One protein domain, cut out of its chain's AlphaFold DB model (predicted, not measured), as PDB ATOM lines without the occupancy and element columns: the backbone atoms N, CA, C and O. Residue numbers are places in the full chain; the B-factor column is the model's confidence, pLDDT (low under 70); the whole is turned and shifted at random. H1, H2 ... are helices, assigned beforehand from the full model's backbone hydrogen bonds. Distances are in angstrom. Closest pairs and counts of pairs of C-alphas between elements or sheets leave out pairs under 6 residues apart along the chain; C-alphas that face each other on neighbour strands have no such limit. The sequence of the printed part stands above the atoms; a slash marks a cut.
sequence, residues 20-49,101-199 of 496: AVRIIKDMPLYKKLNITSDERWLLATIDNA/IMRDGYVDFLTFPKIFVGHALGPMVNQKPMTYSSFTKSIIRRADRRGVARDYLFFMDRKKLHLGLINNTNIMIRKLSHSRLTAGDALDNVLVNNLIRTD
ATOM      1  N   ALA A  20     -14.361 -15.415  36.135       87.62
ATOM      2  CA  ALA A  20     -12.942 -15.123  36.309       87.62
ATOM      3  C   ALA A  20     -12.521 -15.168  37.789       87.62
ATOM      4  O   ALA A  20     -11.479 -15.741  38.113       87.62
ATOM      5  N   VAL A  21     -13.333 -14.622  38.701       88.56
ATOM      6  CA  VAL A  21     -13.074 -14.651  40.152       88.56
ATOM      7  C   VAL A  21     -12.998 -16.085  40.674       88.56
ATOM      8  O   VAL A  21     -12.080 -16.399  41.435       88.56
ATOM      9  N   ARG A  22     -13.900 -16.976  40.232       86.50
ATOM     10  CA  ARG A  22     -13.890 -18.401  40.614       86.50
ATOM     11  C   ARG A  22     -12.574 -19.095  40.274       86.50
ATOM     12  O   ARG A  22     -12.159 -19.966  41.027       86.50
ATOM     13  N   ILE A  23     -11.928 -18.697  39.182       88.00
ATOM     14  CA  ILE A  23     -10.643 -19.252  38.745       88.00
ATOM     15  C   ILE A  23      -9.480 -18.584  39.488       88.00
ATOM     16  O   ILE A  23      -8.585 -19.255  39.996       88.00
ATOM     17  N   ILE A  24      -9.469 -17.251  39.547       90.56
ATOM     18  CA  ILE A  24      -8.301 -16.482  39.990       90.56
ATOM     19  C   ILE A  24      -8.116 -16.524  41.513       90.56
ATOM     20  O   ILE A  24      -6.974 -16.499  41.972       90.56
ATOM     21  N   LYS A  25      -9.193 -16.651  42.303       88.31
ATOM     22  CA  LYS A  25      -9.105 -16.737  43.776       88.31
ATOM     23  C   LYS A  25      -8.189 -17.870  44.251       88.31
ATOM     24  O   LYS A  25      -7.521 -17.752  45.274       88.31
ATOM     25  N   ASP A  26      -8.127 -18.951  43.475       90.44
ATOM     26  CA  ASP A  26      -7.344 -20.137  43.792       90.44
ATOM     27  C   ASP A  26      -5.895 -20.072  43.294       90.44
ATOM     28  O   ASP A  26      -5.110 -20.988  43.568       90.44
ATOM     29  N   MET A  27      -5.518 -18.993  42.606       93.88
ATOM     30  CA  MET A  27      -4.183 -18.813  42.043       93.88
ATOM     31  C   MET A  27      -3.157 -18.383  43.105       93.88
ATOM     32  O   MET A  27      -3.518 -17.773  44.120       93.88
ATOM     33  N   PRO A  28      -1.854 -18.659  42.890       94.69
ATOM     34  CA  PRO A  28      -0.825 -18.496  43.917       94.69
ATOM     35  C   PRO A  28      -0.730 -17.093  44.525       94.69
ATOM     36  O   PRO A  28      -0.536 -16.969  45.732       94.69
ATOM     37  N   LEU A  29      -0.866 -16.031  43.721       94.06
ATOM     38  CA  LEU A  29      -0.785 -14.658  44.229       94.06
ATOM     39  C   LEU A  29      -1.972 -14.315  45.131       94.06
ATOM     40  O   LEU A  29      -1.789 -13.692  46.172       94.06
ATOM     41  N   TYR A  30      -3.172 -14.738  44.743       92.94
ATOM     42  CA  TYR A  30      -4.404 -14.422  45.462       92.94
ATOM     43  C   TYR A  30      -4.450 -15.165  46.795       92.94
ATOM     44  O   TYR A  30      -4.720 -14.546  47.823       92.94
ATOM     45  N   LYS A  31      -4.036 -16.440  46.807       92.50
ATOM     46  CA  LYS A  31      -3.812 -17.208  48.042       92.50
ATOM     47  C   LYS A  31      -2.747 -16.570  48.931       92.50
ATOM     48  O   LYS A  31      -2.962 -16.423  50.126       92.50
ATOM     49  N   LYS A  32      -1.617 -16.138  48.359       92.25
ATOM     50  CA  LYS A  32      -0.539 -15.470  49.108       92.25
ATOM     51  C   LYS A  32      -1.001 -14.178  49.789       92.25
ATOM     52  O   LYS A  32      -0.500 -13.851  50.860       92.25
ATOM     53  N   LEU A  33      -1.905 -13.438  49.153       90.56
ATOM     54  CA  LEU A  33      -2.444 -12.174  49.656       90.56
ATOM     55  C   LEU A  33      -3.754 -12.341  50.443       90.56
ATOM     56  O   LEU A  33      -4.325 -11.338  50.855       90.56
ATOM     57  N   ASN A  34      -4.222 -13.577  50.663       90.25
ATOM     58  CA  ASN A  34      -5.496 -13.884  51.323       90.25
ATOM     59  C   ASN A  34      -6.703 -13.151  50.701       90.25
ATOM     60  O   ASN A  34      -7.590 -12.686  51.413       90.25
ATOM     61  N   ILE A  35      -6.737 -13.028  49.371       88.00
ATOM     62  CA  ILE A  35      -7.846 -12.377  48.661       88.00
ATOM     63  C   ILE A  35      -9.036 -13.340  48.589       88.00
ATOM     64  O   ILE A  35      -8.923 -14.434  48.039       88.00
ATOM     65  N   THR A  36     -10.188 -12.913  49.108       85.94
ATOM     66  CA  THR A  36     -11.436 -13.693  49.139       85.94
ATOM     67  C   THR A  36     -12.512 -13.096  48.230       85.94
ATOM     68  O   THR A  36     -12.471 -11.914  47.897       85.94
ATOM     69  N   SER A  37     -13.501 -13.905  47.845       85.00
ATOM     70  CA  SER A  37     -14.672 -13.477  47.067       85.00
ATOM     71  C   SER A  37     -15.919 -13.383  47.949       85.00
ATOM     72  O   SER A  37     -16.172 -14.307  48.719       85.00
ATOM     73  N   ASP A  38     -16.718 -12.327  47.792       84.12
ATOM     74  CA  ASP A  38     -18.040 -12.207  48.423       84.12
ATOM     75  C   ASP A  38     -19.136 -12.562  47.408       84.12
ATOM     76  O   ASP A  38     -19.339 -11.850  46.424       84.12
ATOM     77  N   GLU A  39     -19.840 -13.673  47.635       79.69
ATOM     78  CA  GLU A  39     -20.904 -14.152  46.738       79.69
ATOM     79  C   GLU A  39     -22.117 -13.213  46.702       79.69
ATOM     80  O   GLU A  39     -22.867 -13.206  45.723       79.69
ATOM     81  N   ARG A  40     -22.272 -12.350  47.717       81.38
ATOM     82  CA  ARG A  40     -23.349 -11.352  47.778       81.38
ATOM     83  C   ARG A  40     -23.212 -10.274  46.705       81.38
ATOM     84  O   ARG A  40     -24.213  -9.666  46.337       81.38
ATOM     85  N   TRP A  41     -22.006 -10.058  46.171       82.62
ATOM     86  CA  TRP A  41     -21.770  -9.077  45.109       82.62
ATOM     87  C   TRP A  41     -22.517  -9.429  43.819       82.62
ATOM     88  O   TRP A  41     -23.118  -8.551  43.202       82.62
ATOM     89  N   LEU A  42     -22.521 -10.709  43.422       79.06
ATOM     90  CA  LEU A  42     -23.198 -11.139  42.196       79.06
ATOM     91  C   LEU A  42     -24.712 -10.920  42.300       79.06
ATOM     92  O   LEU A  42     -25.309 -10.381  41.374       79.06
ATOM     93  N   LEU A  43     -25.300 -11.283  43.444       75.88
ATOM     94  CA  LEU A  43     -26.727 -11.095  43.720       75.88
ATOM     95  C   LEU A  43     -27.104  -9.607  43.683       75.88
ATOM     96  O   LEU A  43     -27.984  -9.218  42.926       75.88
ATOM     97  N   ALA A  44     -26.354  -8.761  44.394       74.81
ATOM     98  CA  ALA A  44     -26.594  -7.320  44.419       74.81
ATOM     99  C   ALA A  44     -26.434  -6.652  43.040       74.81
ATOM    100  O   ALA A  44     -27.099  -5.663  42.748       74.81
ATOM    101  N   THR A  45     -25.549  -7.164  42.179       71.94
ATOM    102  CA  THR A  45     -25.327  -6.584  40.844       71.94
ATOM    103  C   THR A  45     -26.404  -7.018  39.846       71.94
ATOM    104  O   THR A  45     -26.787  -6.228  38.989       71.94
ATOM    105  N   ILE A  46     -26.920  -8.248  39.962       69.88
ATOM    106  CA  ILE A  46     -28.040  -8.735  39.141       69.88
ATOM    107  C   ILE A  46     -29.341  -8.016  39.524       69.88
ATOM    108  O   ILE A  46     -30.055  -7.568  38.629       69.88
ATOM    109  N   ASP A  47     -29.609  -7.839  40.820       61.97
ATOM    110  CA  ASP A  47     -30.814  -7.146  41.302       61.97
ATOM    111  C   ASP A  47     -30.849  -5.674  40.847       61.97
ATOM    112  O   ASP A  47     -31.883  -5.191  40.391       61.97
ATOM    113  N   ASN A  48     -29.706  -4.976  40.877       60.88
ATOM    114  CA  ASN A  48     -29.604  -3.589  40.398       60.88
ATOM    115  C   ASN A  48     -29.723  -3.454  38.866       60.88
ATOM    116  O   ASN A  48     -30.156  -2.413  38.372       60.88
ATOM    117  N   ALA A  49     -29.343  -4.485  38.104       58.12
ATOM    118  CA  ALA A  49     -29.510  -4.502  36.651       58.12
ATOM    119  C   ALA A  49     -30.980  -4.696  36.238       58.12
ATOM    120  O   ALA A  49     -31.375  -4.222  35.180       58.12
ATOM    121  N   ILE A 101      -0.430   2.894  45.000       69.44
ATOM    122  CA  ILE A 101      -0.691   1.898  43.944       69.44
ATOM    123  C   ILE A 101       0.583   1.611  43.134       69.44
ATOM    124  O   ILE A 101       0.907   0.469  42.833       69.44
ATOM    125  N   MET A 102       1.385   2.642  42.862       70.44
ATOM    126  CA  MET A 102       2.602   2.528  42.054       70.44
ATOM    127  C   MET A 102       3.825   2.001  42.832       70.44
ATOM    128  O   MET A 102       4.850   1.691  42.220       70.44
ATOM    129  N   ARG A 103       3.738   1.904  44.167       73.94
ATOM    130  CA  ARG A 103       4.760   1.321  45.060       73.94
ATOM    131  C   ARG A 103       4.474  -0.128  45.430       73.94
ATOM    132  O   ARG A 103       5.383  -0.804  45.907       73.94
ATOM    133  N   ASP A 104       3.252  -0.598  45.213       82.75
ATOM    134  CA  ASP A 104       2.919  -1.999  45.409       82.75
ATOM    135  C   ASP A 104       3.722  -2.880  44.431       82.75
ATOM    136  O   ASP A 104       3.807  -2.633  43.220       82.75
ATOM    137  N   GLY A 105       4.377  -3.900  44.990       83.56
ATOM    138  CA  GLY A 105       5.167  -4.874  44.248       83.56
ATOM    139  C   GLY A 105       4.320  -5.807  43.385       83.56
ATOM    140  O   GLY A 105       4.841  -6.347  42.411       83.56
ATOM    141  N   TYR A 106       3.031  -5.969  43.699       89.62
ATOM    142  CA  TYR A 106       2.120  -6.875  43.002       89.62
ATOM    143  C   TYR A 106       1.086  -6.184  42.111       89.62
ATOM    144  O   TYR A 106       0.369  -6.881  41.396       89.62
ATOM    145  N   VAL A 107       1.036  -4.848  42.092       89.88
ATOM    146  CA  VAL A 107       0.031  -4.079  41.330       89.88
ATOM    147  C   VAL A 107      -0.070  -4.495  39.863       89.88
ATOM    148  O   VAL A 107      -1.172  -4.693  39.380       89.88
ATOM    149  N   ASP A 108       1.044  -4.727  39.161       90.75
ATOM    150  CA  ASP A 108       1.025  -5.176  37.763       90.75
ATOM    151  C   ASP A 108       0.198  -6.461  37.597       90.75
ATOM    152  O   ASP A 108      -0.604  -6.596  36.676       90.75
ATOM    153  N   PHE A 109       0.381  -7.403  38.521       92.25
ATOM    154  CA  PHE A 109      -0.224  -8.728  38.470       92.25
ATOM    155  C   PHE A 109      -1.687  -8.726  38.923       92.25
ATOM    156  O   PHE A 109      -2.464  -9.564  38.466       92.25
ATOM    157  N   LEU A 110      -2.054  -7.786  39.798       90.44
ATOM    158  CA  LEU A 110      -3.416  -7.611  40.304       90.44
ATOM    159  C   LEU A 110      -4.279  -6.758  39.364       90.44
ATOM    160  O   LEU A 110      -5.442  -7.081  39.149       90.44
ATOM    161  N   THR A 111      -3.717  -5.697  38.777       89.94
ATOM    162  CA  THR A 111      -4.420  -4.796  37.851       89.94
ATOM    163  C   THR A 111      -4.654  -5.442  36.488       89.94
ATOM    164  O   THR A 111      -5.662  -5.156  35.846       89.94
ATOM    165  N   PHE A 112      -3.767  -6.343  36.048       92.31
ATOM    166  CA  PHE A 112      -3.864  -6.998  34.739       92.31
ATOM    167  C   PHE A 112      -4.088  -8.517  34.855       92.31
ATOM    168  O   PHE A 112      -3.264  -9.311  34.380       92.31
ATOM    169  N   PRO A 113      -5.230  -8.965  35.419       90.19
ATOM    170  CA  PRO A 113      -5.520 -10.387  35.597       90.19
ATOM    171  C   PRO A 113      -5.624 -11.137  34.262       90.19
ATOM    172  O   PRO A 113      -5.266 -12.309  34.198       90.19
ATOM    173  N   LYS A 114      -6.018 -10.461  33.172       89.25
ATOM    174  CA  LYS A 114      -6.032 -11.032  31.809       89.25
ATOM    175  C   LYS A 114      -4.637 -11.423  31.298       89.25
ATOM    176  O   LYS A 114      -4.526 -12.281  30.426       89.25
ATOM    177  N   ILE A 115      -3.582 -10.791  31.817       92.12
ATOM    178  CA  ILE A 115      -2.193 -11.039  31.408       92.12
ATOM    179  C   ILE A 115      -1.550 -12.074  32.333       92.12
ATOM    180  O   ILE A 115      -0.924 -13.021  31.859       92.12
ATOM    181  N   PHE A 116      -1.707 -11.903  33.647       92.38
ATOM    182  CA  PHE A 116      -0.941 -12.655  34.647       92.38
ATOM    183  C   PHE A 116      -1.718 -13.763  35.355       92.38
ATOM    184  O   PHE A 116      -1.101 -14.609  35.997       92.38
ATOM    185  N   VAL A 117      -3.050 -13.776  35.244       91.38
ATOM    186  CA  VAL A 117      -3.933 -14.848  35.734       91.38
ATOM    187  C   VAL A 117      -3.601 -15.245  37.180       91.38
ATOM    188  O   VAL A 117      -3.353 -16.406  37.495       91.38
ATOM    189  N   GLY A 118      -3.480 -14.252  38.066       90.31
ATOM    190  CA  GLY A 118      -3.193 -14.475  39.485       90.31
ATOM    191  C   GLY A 118      -1.807 -15.034  39.817       90.31
ATOM    192  O   GLY A 118      -1.620 -15.590  40.899       90.31
ATOM    193  N   HIS A 119      -0.825 -14.868  38.930       91.75
ATOM    194  CA  HIS A 119       0.575 -15.184  39.200       91.75
ATOM    195  C   HIS A 119       1.410 -13.911  39.330       91.75
ATOM    196  O   HIS A 119       1.380 -13.042  38.462       91.75
ATOM    197  N   ALA A 120       2.216 -13.821  40.389       91.56
ATOM    198  CA  ALA A 120       3.243 -12.792  40.487       91.56
ATOM    199  C   ALA A 120       4.538 -13.262  39.831       91.56
ATOM    200  O   ALA A 120       5.052 -14.338  40.145       91.56
ATOM    201  N   LEU A 121       5.101 -12.426  38.961       88.25
ATOM    202  CA  LEU A 121       6.426 -12.655  38.400       88.25
ATOM    203  C   LEU A 121       7.480 -11.969  39.276       88.25
ATOM    204  O   LEU A 121       7.406 -10.773  39.535       88.25
ATOM    205  N   GLY A 122       8.501 -12.716  39.694       82.06
ATOM    206  CA  GLY A 122       9.634 -12.191  40.460       82.06
ATOM    207  C   GLY A 122      10.964 -12.678  39.897       82.06
ATOM    208  O   GLY A 122      11.626 -13.479  40.552       82.06
ATOM    209  N   PRO A 123      11.350 -12.278  38.669       79.88
ATOM    210  CA  PRO A 123      12.581 -12.773  38.075       79.88
ATOM    211  C   PRO A 123      13.801 -12.273  38.858       79.88
ATOM    212  O   PRO A 123      13.976 -11.071  39.083       79.88
ATOM    213  N   MET A 124      14.656 -13.220  39.238       84.94
ATOM    214  CA  MET A 124      15.924 -12.975  39.919       84.94
ATOM    215  C   MET A 124      17.066 -13.161  38.921       84.94
ATOM    216  O   MET A 124      17.114 -14.159  38.208       84.94
ATOM    217  N   VAL A 125      18.000 -12.214  38.879       80.94
ATOM    218  CA  VAL A 125      19.227 -12.309  38.073       80.94
ATOM    219  C   VAL A 125      20.405 -12.215  39.029       80.94
ATOM    220  O   VAL A 125      20.505 -11.249  39.782       80.94
ATOM    221  N   ASN A 126      21.281 -13.224  39.033       84.50
ATOM    222  CA  ASN A 126      22.410 -13.323  39.971       84.50
ATOM    223  C   ASN A 126      21.979 -13.117  41.436       84.50
ATOM    224  O   ASN A 126      22.569 -12.315  42.156       84.50
ATOM    225  N   GLN A 127      20.896 -13.792  41.846       87.44
ATOM    226  CA  GLN A 127      20.297 -13.703  43.190       87.44
ATOM    227  C   GLN A 127      19.809 -12.300  43.598       87.44
ATOM    228  O   GLN A 127      19.478 -12.074  44.759       87.44
ATOM    229  N   LYS A 128      19.702 -11.355  42.657       86.62
ATOM    230  CA  LYS A 128      19.150 -10.019  42.904       86.62
ATOM    231  C   LYS A 128      17.822  -9.833  42.171       86.62
ATOM    232  O   LYS A 128      17.705 -10.279  41.023       86.62
ATOM    233  N   PRO A 129      16.839  -9.148  42.783       86.44
ATOM    234  CA  PRO A 129      15.610  -8.786  42.094       86.44
ATOM    235  C   PRO A 129      15.911  -7.943  40.861       86.44
ATOM    236  O   PRO A 129      16.697  -6.991  40.907       86.44
ATOM    237  N   MET A 130      15.276  -8.292  39.748       89.31
ATOM    238  CA  MET A 130      15.365  -7.507  38.529       89.31
ATOM    239  C   MET A 130      14.772  -6.107  38.749       89.31
ATOM    240  O   MET A 130      13.715  -5.952  39.358       89.31
ATOM    241  N   THR A 131      15.428  -5.067  38.223       89.19
ATOM    242  CA  THR A 131      14.852  -3.714  38.258       89.19
ATOM    243  C   THR A 131      13.567  -3.666  37.440       89.19
ATOM    244  O   THR A 131      13.475  -4.314  36.396       89.19
ATOM    245  N   TYR A 132      12.605  -2.833  37.845       90.56
ATOM    246  CA  TYR A 132      11.346  -2.701  37.106       90.56
ATOM    247  C   TYR A 132      11.580  -2.354  35.625       90.56
ATOM    248  O   TYR A 132      10.982  -2.955  34.747       90.56
ATOM    249  N   SER A 133      12.561  -1.494  35.310       89.56
ATOM    250  CA  SER A 133      12.912  -1.199  33.911       89.56
ATOM    251  C   SER A 133      13.453  -2.401  33.126       89.56
ATOM    252  O   SER A 133      13.357  -2.398  31.900       89.56
ATOM    253  N   SER A 134      14.098  -3.369  33.773       91.06
ATOM    254  CA  SER A 134      14.572  -4.585  33.100       91.06
ATOM    255  C   SER A 134      13.438  -5.597  32.959       91.06
ATOM    256  O   SER A 134      13.339  -6.255  31.926       91.06
ATOM    257  N   PHE A 135      12.538  -5.644  33.946       91.75
ATOM    258  CA  PHE A 135      11.311  -6.431  33.891       91.75
ATOM    259  C   PHE A 135      10.421  -5.985  32.728       91.75
ATOM    260  O   PHE A 135      10.099  -6.807  31.875       91.75
ATOM    261  N   THR A 136      10.129  -4.686  32.604       92.12
ATOM    262  CA  THR A 136       9.325  -4.158  31.488       92.12
ATOM    263  C   THR A 136       9.983  -4.446  30.139       92.12
ATOM    264  O   THR A 136       9.326  -4.935  29.227       92.12
ATOM    265  N   LYS A 137      11.309  -4.264  30.022       91.69
ATOM    266  CA  LYS A 137      12.078  -4.657  28.825       91.69
ATOM    267  C   LYS A 137      11.959  -6.148  28.499       91.69
ATOM    268  O   LYS A 137      11.965  -6.494  27.322       91.69
ATOM    269  N   SER A 138      11.915  -7.019  29.507       91.25
ATOM    270  CA  SER A 138      11.695  -8.453  29.307       91.25
ATOM    271  C   SER A 138      10.285  -8.705  28.788       91.25
ATOM    272  O   SER A 138      10.155  -9.360  27.763       91.25
ATOM    273  N   ILE A 139       9.256  -8.150  29.440       92.44
ATOM    274  CA  ILE A 139       7.849  -8.298  29.040       92.44
ATOM    275  C   ILE A 139       7.642  -7.904  27.574       92.44
ATOM    276  O   ILE A 139       7.163  -8.720  26.793       92.44
ATOM    277  N   ILE A 140       8.075  -6.705  27.171       92.88
ATOM    278  CA  ILE A 140       7.806  -6.186  25.819       92.88
ATOM    279  C   ILE A 140       8.546  -6.943  24.699       92.88
ATOM    280  O   ILE A 140       8.197  -6.819  23.526       92.88
ATOM    281  N   ARG A 141       9.584  -7.715  25.045       90.44
ATOM    282  CA  ARG A 141      10.390  -8.519  24.107       90.44
ATOM    283  C   ARG A 141       9.964  -9.982  24.036       90.44
ATOM    284  O   ARG A 141      10.587 -10.754  23.314       90.44
ATOM    285  N   ARG A 142       8.949 -10.392  24.798       89.81
ATOM    286  CA  ARG A 142       8.444 -11.766  24.739       89.81
ATOM    287  C   ARG A 142       7.690 -12.003  23.433       89.81
ATOM    288  O   ARG A 142       7.031 -11.108  22.903       89.81
ATOM    289  N   ALA A 143       7.765 -13.249  22.967       87.06
ATOM    290  CA  ALA A 143       6.933 -13.745  21.874       87.06
ATOM    291  C   ALA A 143       5.438 -13.686  22.237       87.06
ATOM    292  O   ALA A 143       4.595 -13.419  21.384       87.06
ATOM    293  N   ASP A 144       5.115 -13.882  23.519       88.50
ATOM    294  CA  ASP A 144       3.780 -13.635  24.054       88.50
ATOM    295  C   ASP A 144       3.461 -12.134  24.038       88.50
ATOM    296  O   ASP A 144       4.099 -11.339  24.734       88.50
ATOM    297  N   ARG A 145       2.454 -11.758  23.243       89.25
ATOM    298  CA  ARG A 145       2.062 -10.363  23.022       89.25
ATOM    299  C   ARG A 145       1.042  -9.842  24.037       89.25
ATOM    300  O   ARG A 145       0.758  -8.650  24.039       89.25
ATOM    301  N   ARG A 146       0.546 -10.667  24.970       89.06
ATOM    302  CA  ARG A 146      -0.371 -10.196  26.032       89.06
ATOM    303  C   ARG A 146       0.249  -9.080  26.873       89.06
ATOM    304  O   ARG A 146      -0.438  -8.151  27.277       89.06
ATOM    305  N   GLY A 147       1.564  -9.144  27.082       88.81
ATOM    306  CA  GLY A 147       2.332  -8.143  27.823       88.81
ATOM    307  C   GLY A 147       2.550  -6.808  27.100       88.81
ATOM    308  O   GLY A 147       3.067  -5.880  27.715       88.81
ATOM    309  N   VAL A 148       2.182  -6.698  25.818       90.94
ATOM    310  CA  VAL A 148       2.250  -5.443  25.046       90.94
ATOM    311  C   VAL A 148       0.868  -4.869  24.737       90.94
ATOM    312  O   VAL A 148       0.733  -4.021  23.861       90.94
ATOM    313  N   ALA A 149      -0.164  -5.298  25.470       89.69
ATOM    314  CA  ALA A 149      -1.457  -4.632  25.438       89.69
ATOM    315  C   ALA A 149      -1.296  -3.140  25.780       89.69
ATOM    316  O   ALA A 149      -0.550  -2.785  26.697       89.69
ATOM    317  N   ARG A 150      -2.017  -2.278  25.053       87.75
ATOM    318  CA  ARG A 150      -1.922  -0.811  25.135       87.75
ATOM    319  C   ARG A 150      -1.964  -0.294  26.575       87.75
ATOM    320  O   ARG A 150      -1.046   0.403  27.002       87.75
ATOM    321  N   ASP A 151      -2.970  -0.710  27.335       89.81
ATOM    322  CA  ASP A 151      -3.178  -0.258  28.715       89.81
ATOM    323  C   ASP A 151      -2.019  -0.668  29.624       89.81
ATOM    324  O   ASP A 151      -1.563   0.109  30.465       89.81
ATOM    325  N   TYR A 152      -1.487  -1.878  29.422       92.69
ATOM    326  CA  TYR A 152      -0.369  -2.356  30.221       92.69
ATOM    327  C   TYR A 152       0.949  -1.670  29.847       92.69
ATOM    328  O   TYR A 152       1.758  -1.389  30.730       92.69
ATOM    329  N   LEU A 153       1.159  -1.325  28.573       92.00
ATOM    330  CA  LEU A 153       2.313  -0.527  28.145       92.00
ATOM    331  C   LEU A 153       2.331   0.844  28.824       92.00
ATOM    332  O   LEU A 153       3.354   1.214  29.405       92.00
ATOM    333  N   PHE A 154       1.205   1.563  28.806       90.12
ATOM    334  CA  PHE A 154       1.094   2.864  29.469       90.12
ATOM    335  C   PHE A 154       1.235   2.751  30.986       90.12
ATOM    336  O   PHE A 154       1.926   3.562  31.605       90.12
ATOM    337  N   PHE A 155       0.658   1.709  31.589       91.06
ATOM    338  CA  PHE A 155       0.840   1.436  33.010       91.06
ATOM    339  C   PHE A 155       2.315   1.206  33.366       91.06
ATOM    340  O   PHE A 155       2.839   1.832  34.292       91.06
ATOM    341  N   MET A 156       3.004   0.341  32.612       91.88
ATOM    342  CA  MET A 156       4.425   0.052  32.806       91.88
ATOM    343  C   MET A 156       5.285   1.304  32.640       91.88
ATOM    344  O   MET A 156       6.214   1.523  33.425       91.88
ATOM    345  N   ASP A 157       4.997   2.136  31.641       88.81
ATOM    346  CA  ASP A 157       5.724   3.383  31.436       88.81
ATOM    347  C   ASP A 157       5.499   4.360  32.599       88.81
ATOM    348  O   ASP A 157       6.465   4.788  33.241       88.81
ATOM    349  N   ARG A 158       4.241   4.599  32.991       86.56
ATOM    350  CA  ARG A 158       3.914   5.495  34.108       86.56
ATOM    351  C   ARG A 158       4.507   5.008  35.430       86.56
ATOM    352  O   ARG A 158       5.064   5.813  36.181       86.56
ATOM    353  N   LYS A 159       4.468   3.701  35.713       88.31
ATOM    354  CA  LYS A 159       5.108   3.119  36.905       88.31
ATOM    355  C   LYS A 159       6.615   3.306  36.884       88.31
ATOM    356  O   LYS A 159       7.201   3.726  37.882       88.31
ATOM    357  N   LYS A 160       7.256   3.060  35.742       88.31
ATOM    358  CA  LYS A 160       8.694   3.283  35.574       88.31
ATOM    359  C   LYS A 160       9.065   4.758  35.769       88.31
ATOM    360  O   LYS A 160      10.050   5.026  36.460       88.31
ATOM    361  N   LEU A 161       8.292   5.693  35.214       85.75
ATOM    362  CA  LEU A 161       8.480   7.134  35.408       85.75
ATOM    363  C   LEU A 161       8.350   7.520  36.885       85.75
ATOM    364  O   LEU A 161       9.228   8.194  37.420       85.75
ATOM    365  N   HIS A 162       7.316   7.027  37.572       83.69
ATOM    366  CA  HIS A 162       7.081   7.308  38.990       83.69
ATOM    367  C   HIS A 162       8.205   6.776  39.896       83.69
ATOM    368  O   HIS A 162       8.705   7.489  40.767       83.69
ATOM    369  N   LEU A 163       8.669   5.544  39.661       85.44
ATOM    370  CA  LEU A 163       9.818   4.982  40.377       85.44
ATOM    371  C   LEU A 163      11.100   5.787  40.106       85.44
ATOM    372  O   LEU A 163      11.891   6.027  41.020       85.44
ATOM    373  N   GLY A 164      11.301   6.234  38.862       84.88
ATOM    374  CA  GLY A 164      12.406   7.116  38.483       84.88
ATOM    375  C   GLY A 164      12.366   8.459  39.213       84.88
ATOM    376  O   GLY A 164      13.388   8.901  39.738       84.88
ATOM    377  N   LEU A 165      11.181   9.065  39.307       83.62
ATOM    378  CA  LEU A 165      10.927  10.298  40.048       83.62
ATOM    379  C   LEU A 165      11.269  10.159  41.526       83.62
ATOM    380  O   LEU A 165      12.083  10.929  42.023       83.62
ATOM    381  N   ILE A 166      10.725   9.150  42.212       81.56
ATOM    382  CA  ILE A 166      11.014   8.905  43.635       81.56
ATOM    383  C   ILE A 166      12.522   8.765  43.859       81.56
ATOM    384  O   ILE A 166      13.082   9.378  44.771       81.56
ATOM    385  N   ASN A 167      13.199   7.986  43.014       83.19
ATOM    386  CA  ASN A 167      14.641   7.789  43.119       83.19
ATOM    387  C   ASN A 167      15.415   9.098  42.920       83.19
ATOM    388  O   ASN A 167      16.333   9.386  43.688       83.19
ATOM    389  N   ASN A 168      15.034   9.916  41.938       82.81
ATOM    390  CA  ASN A 168      15.670  11.211  41.710       82.81
ATOM    391  C   ASN A 168      15.405  12.188  42.851       82.81
ATOM    392  O   ASN A 168      16.339  12.853  43.289       82.81
ATOM    393  N   THR A 169      14.176  12.247  43.361       80.88
ATOM    394  CA  THR A 169      13.811  13.058  44.524       80.88
ATOM    395  C   THR A 169      14.665  12.667  45.724       80.88
ATOM    396  O   THR A 169      15.302  13.529  46.318       80.88
ATOM    397  N   ASN A 170      14.809  11.369  46.005       80.19
ATOM    398  CA  ASN A 170      15.683  10.877  47.073       80.19
ATOM    399  C   ASN A 170      17.149  11.294  46.879       80.19
ATOM    400  O   ASN A 170      17.812  11.683  47.839       80.19
ATOM    401  N   ILE A 171      17.672  11.222  45.652       81.69
ATOM    402  CA  ILE A 171      19.040  11.666  45.340       81.69
ATOM    403  C   ILE A 171      19.177  13.177  45.547       81.69
ATOM    404  O   ILE A 171      20.176  13.627  46.105       81.69
ATOM    405  N   MET A 172      18.198  13.962  45.099       77.62
ATOM    406  CA  MET A 172      18.230  15.418  45.211       77.62
ATOM    407  C   MET A 172      18.118  15.874  46.663       77.62
ATOM    408  O   MET A 172      18.924  16.700  47.076       77.62
ATOM    409  N   ILE A 173      17.220  15.279  47.452       75.75
ATOM    410  CA  ILE A 173      17.089  15.515  48.897       75.75
ATOM    411  C   ILE A 173      18.439  15.296  49.591       75.75
ATOM    412  O   ILE A 173      18.929  16.195  50.268       75.75
ATOM    413  N   ARG A 174      19.115  14.167  49.330       75.62
ATOM    414  CA  ARG A 174      20.450  13.889  49.902       75.62
ATOM    415  C   ARG A 174      21.532  14.882  49.476       75.62
ATOM    416  O   ARG A 174      22.495  15.067  50.202       75.62
ATOM    417  N   LYS A 175      21.425  15.470  48.280       76.00
ATOM    418  CA  LYS A 175      22.382  16.476  47.788       76.00
ATOM    419  C   LYS A 175      22.110  17.877  48.333       76.00
ATOM    420  O   LYS A 175      23.000  18.721  48.276       76.00
ATOM    421  N   LEU A 176      20.881  18.147  48.764       68.12
ATOM    422  CA  LEU A 176      20.448  19.456  49.243       68.12
ATOM    423  C   LEU A 176      20.771  19.669  50.718       68.12
ATOM    424  O   LEU A 176      21.068  20.798  51.099       68.12
ATOM    425  N   SER A 177      20.742  18.613  51.527       60.94
ATOM    426  CA  SER A 177      20.938  18.724  52.967       60.94
ATOM    427  C   SER A 177      22.175  17.963  53.450       60.94
ATOM    428  O   SER A 177      22.410  16.814  53.093       60.94
ATOM    429  N   HIS A 178      22.955  18.616  54.315       58.56
ATOM    430  CA  HIS A 178      23.980  17.960  55.140       58.56
ATOM    431  C   HIS A 178      23.351  17.239  56.358       58.56
ATOM    432  O   HIS A 178      24.029  16.499  57.066       58.56
ATOM    433  N   SER A 179      22.049  17.443  56.594       59.53
ATOM    434  CA  SER A 179      21.204  16.841  57.636       59.53
ATOM    435  C   SER A 179      19.999  16.112  57.011       59.53
ATOM    436  O   SER A 179      19.833  16.121  55.797       59.53
ATOM    437  N   ARG A 180      19.145  15.428  57.782       61.31
ATOM    438  CA  ARG A 180      17.910  14.820  57.241       61.31
ATOM    439  C   ARG A 180      16.832  15.898  57.065       61.31
ATOM    440  O   ARG A 180      16.406  16.461  58.063       61.31
ATOM    441  N   LEU A 181      16.383  16.142  55.830       68.88
ATOM    442  CA  LEU A 181      15.165  16.921  55.555       68.88
ATOM    443  C   LEU A 181      13.945  16.215  56.169       68.88
ATOM    444  O   LEU A 181      13.793  14.997  56.037       68.88
ATOM    445  N   THR A 182      13.093  16.978  56.845       70.06
ATOM    446  CA  THR A 182      11.869  16.527  57.516       70.06
ATOM    447  C   THR A 182      10.628  16.842  56.677       70.06
ATOM    448  O   THR A 182      10.677  17.626  55.732       70.06
ATOM    449  N   ALA A 183       9.481  16.247  57.022       70.06
ATOM    450  CA  ALA A 183       8.204  16.610  56.401       70.06
ATOM    451  C   ALA A 183       7.822  18.082  56.660       70.06
ATOM    452  O   ALA A 183       7.173  18.691  55.816       70.06
ATOM    453  N   GLY A 184       8.265  18.664  57.783       72.12
ATOM    454  CA  GLY A 184       8.076  20.084  58.087       72.12
ATOM    455  C   GLY A 184       8.829  20.995  57.116       72.12
ATOM    456  O   GLY A 184       8.261  21.972  56.641       72.12
ATOM    457  N   ASP A 185      10.050  20.621  56.725       74.12
ATOM    458  CA  ASP A 185      10.844  21.385  55.749       74.12
ATOM    459  C   ASP A 185      10.194  21.399  54.356       74.12
ATOM    460  O   ASP A 185      10.337  22.358  53.604       74.12
ATOM    461  N   ALA A 186       9.454  20.343  53.998       69.69
ATOM    462  CA  ALA A 186       8.709  20.288  52.739       69.69
ATOM    463  C   ALA A 186       7.467  21.201  52.732       69.69
ATOM    464  O   ALA A 186       6.983  21.551  51.657       69.69
ATOM    465  N   LEU A 187       6.964  21.580  53.911       76.62
ATOM    466  CA  LEU A 187       5.868  22.536  54.086       76.62
ATOM    467  C   LEU A 187       6.374  23.983  54.226       76.62
ATOM    468  O   LEU A 187       5.571  24.916  54.196       76.62
ATOM    469  N   ASP A 188       7.688  24.188  54.356       80.50
ATOM    470  CA  ASP A 188       8.290  25.518  54.399       80.50
ATOM    471  C   ASP A 188       8.346  26.140  52.995       80.50
ATOM    472  O   ASP A 188       9.202  25.830  52.157       80.50
ATOM    473  N   ASN A 189       7.442  27.091  52.766       81.12
ATOM    474  CA  ASN A 189       7.369  27.861  51.530       81.12
ATOM    475  C   ASN A 189       8.682  28.586  51.197       81.12
ATOM    476  O   ASN A 189       9.001  28.750  50.020       81.12
ATOM    477  N   VAL A 190       9.469  29.021  52.186       82.06
ATOM    478  CA  VAL A 190      10.738  29.728  51.943       82.06
ATOM    479  C   VAL A 190      11.778  28.767  51.374       82.06
ATOM    480  O   VAL A 190      12.442  29.083  50.380       82.06
ATOM    481  N   LEU A 191      11.905  27.579  51.963       77.44
ATOM    482  CA  LEU A 191      12.807  26.540  51.479       77.44
ATOM    483  C   LEU A 191      12.408  26.072  50.074       77.44
ATOM    484  O   LEU A 191      13.251  26.049  49.172       77.44
ATOM    485  N   VAL A 192      11.124  25.781  49.853       76.00
ATOM    486  CA  VAL A 192      10.604  25.346  48.548       76.00
ATOM    487  C   VAL A 192      10.816  26.420  47.476       76.00
ATOM    488  O   VAL A 192      11.367  26.123  46.412       76.00
ATOM    489  N   ASN A 193      10.492  27.685  47.761       80.94
ATOM    490  CA  ASN A 193      10.699  28.785  46.814       80.94
ATOM    491  C   ASN A 193      12.179  28.987  46.468       80.94
ATOM    492  O   ASN A 193      12.522  29.232  45.310       80.94
ATOM    493  N   ASN A 194      13.087  28.821  47.432       81.69
ATOM    494  CA  ASN A 194      14.524  28.867  47.163       81.69
ATOM    495  C   ASN A 194      14.990  27.711  46.260       81.69
ATOM    496  O   ASN A 194      15.842  27.914  45.388       81.69
ATOM    497  N   LEU A 195      14.431  26.510  46.423       78.19
ATOM    498  CA  LEU A 195      14.727  25.368  45.553       78.19
ATOM    499  C   LEU A 195      14.224  25.572  44.123       78.19
ATOM    500  O   LEU A 195      14.913  25.167  43.182       78.19
ATOM    501  N   ILE A 196      13.063  26.207  43.958       79.38
ATOM    502  CA  ILE A 196      12.504  26.565  42.650       79.38
ATOM    503  C   ILE A 196      13.376  27.637  41.989       79.38
ATOM    504  O   ILE A 196      13.867  27.423  40.884       79.38
ATOM    505  N   ARG A 197      13.667  28.739  42.696       80.81
ATOM    506  CA  ARG A 197      14.471  29.863  42.179       80.81
ATOM    507  C   ARG A 197      15.882  29.456  41.744       80.81
ATOM    508  O   ARG A 197      16.464  30.080  40.866       80.81
ATOM    509  N   THR A 198      16.451  28.428  42.367       79.75
ATOM    510  CA  THR A 198      17.802  27.930  42.050       79.75
ATOM    511  C   THR A 198      17.818  26.798  41.016       79.75
ATOM    512  O   THR A 198      18.844  26.132  40.857       79.75
ATOM    513  N   ASP A 199      16.693  26.528  40.344       77.69
ATOM    514  CA  ASP A 199      16.483  25.398  39.425       77.69
ATOM    515  C   ASP A 199      16.729  24.009  40.050       77.69
ATOM    516  O   ASP A 199      16.790  22.987  39.356       77.69
TER     517      ASP A 199
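Overview. This is residues 20 to 49 and 101 to 199 of the 496 residues of the protein "Helitron_like_N domain-containing protein" of Choanephora cucurbitarum (UniProt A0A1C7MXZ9). One long helix, H8, makes a beam, with a loose cluster of the short helices H4, H5, H6 and H7 about its first half and a small hook of H9 and H10 set off to the side of its last residues, apart from it. H1 and H2 lie at the side of the cluster away from the hook, and H3, residues 40 to 49, sticks out as an arm at the far side of the model from the hook. The printed part has 129 residues with ten named helices, H1 to H10 in chain order, and no named strand; its class is all helix. It is only just loose, close to extended, with a radius of gyration of the C-alphas of 20.7 A and spans of 56 by 43 by 28 A.

Along the chain. H8, residues 150 to 176, is the longest helix, 38.6 A from C-alpha 150 at (-1.922, -0.811, 25.135) to C-alpha 176 at (20.448, 19.456, 49.243). Before it come H4, residues 107 to 111, H5, residues 113 to 116, H6, residues 132 to 140 and 12.3 A long, and H7, residues 145 to 148. After it come H9, residues 183 to 187, and H10, residues 189 to 197 and 11.9 A long. H1 is residues 20 to 24, beginning at C-alpha 20 at (-12.942, -15.123, 36.309), H2 is residues 28 to 32, and H3 is residues 40 to 49, 14.4 A long.

Arrangement. H8, with residues 156 to 160 alone, only just touches H6, with 3 pairs of C-alphas within 8 A, the closest those of Ser 133 and Lys 160 at 6.4 A. Their lines stand at a shallow tilt of 18 degrees, opposite ways. H6 and H7 touch only at the corner, with the C-alphas of Ile 139 and Gly 147 closest at 5.7 A. H4 and H8 are close but not clearly touching, Asp 108 to Met 156 at 8.0 A between C-alphas. H4 and H5 only just touch, with 3 pairs of C-alphas within 8 A, and only at the corner. H1 and H5 are near each other. H8 is apart from H9 and from H10. In H1, H2, H3, H4, H6, H8, H9 and H10 every O i to N i+4 pair is within hydrogen-bond range; H5 and H7 are too short for such a pair.

Size, cuts and confidence. The C-alphas farthest apart are those of Asp 47 and His 178, 61.8 A. Residues 50 to 100 are not printed, and C-alphas 49 and 101 are 30.4 A apart across this cut. The link from H5 to H6 is long; in it residues 124 to 125 pair with residues 128 to 129, antiparallel. Mean pLDDT of the printed part is 83.6; residues 46 to 49, 101, 176 to 181 and 186 are under 70.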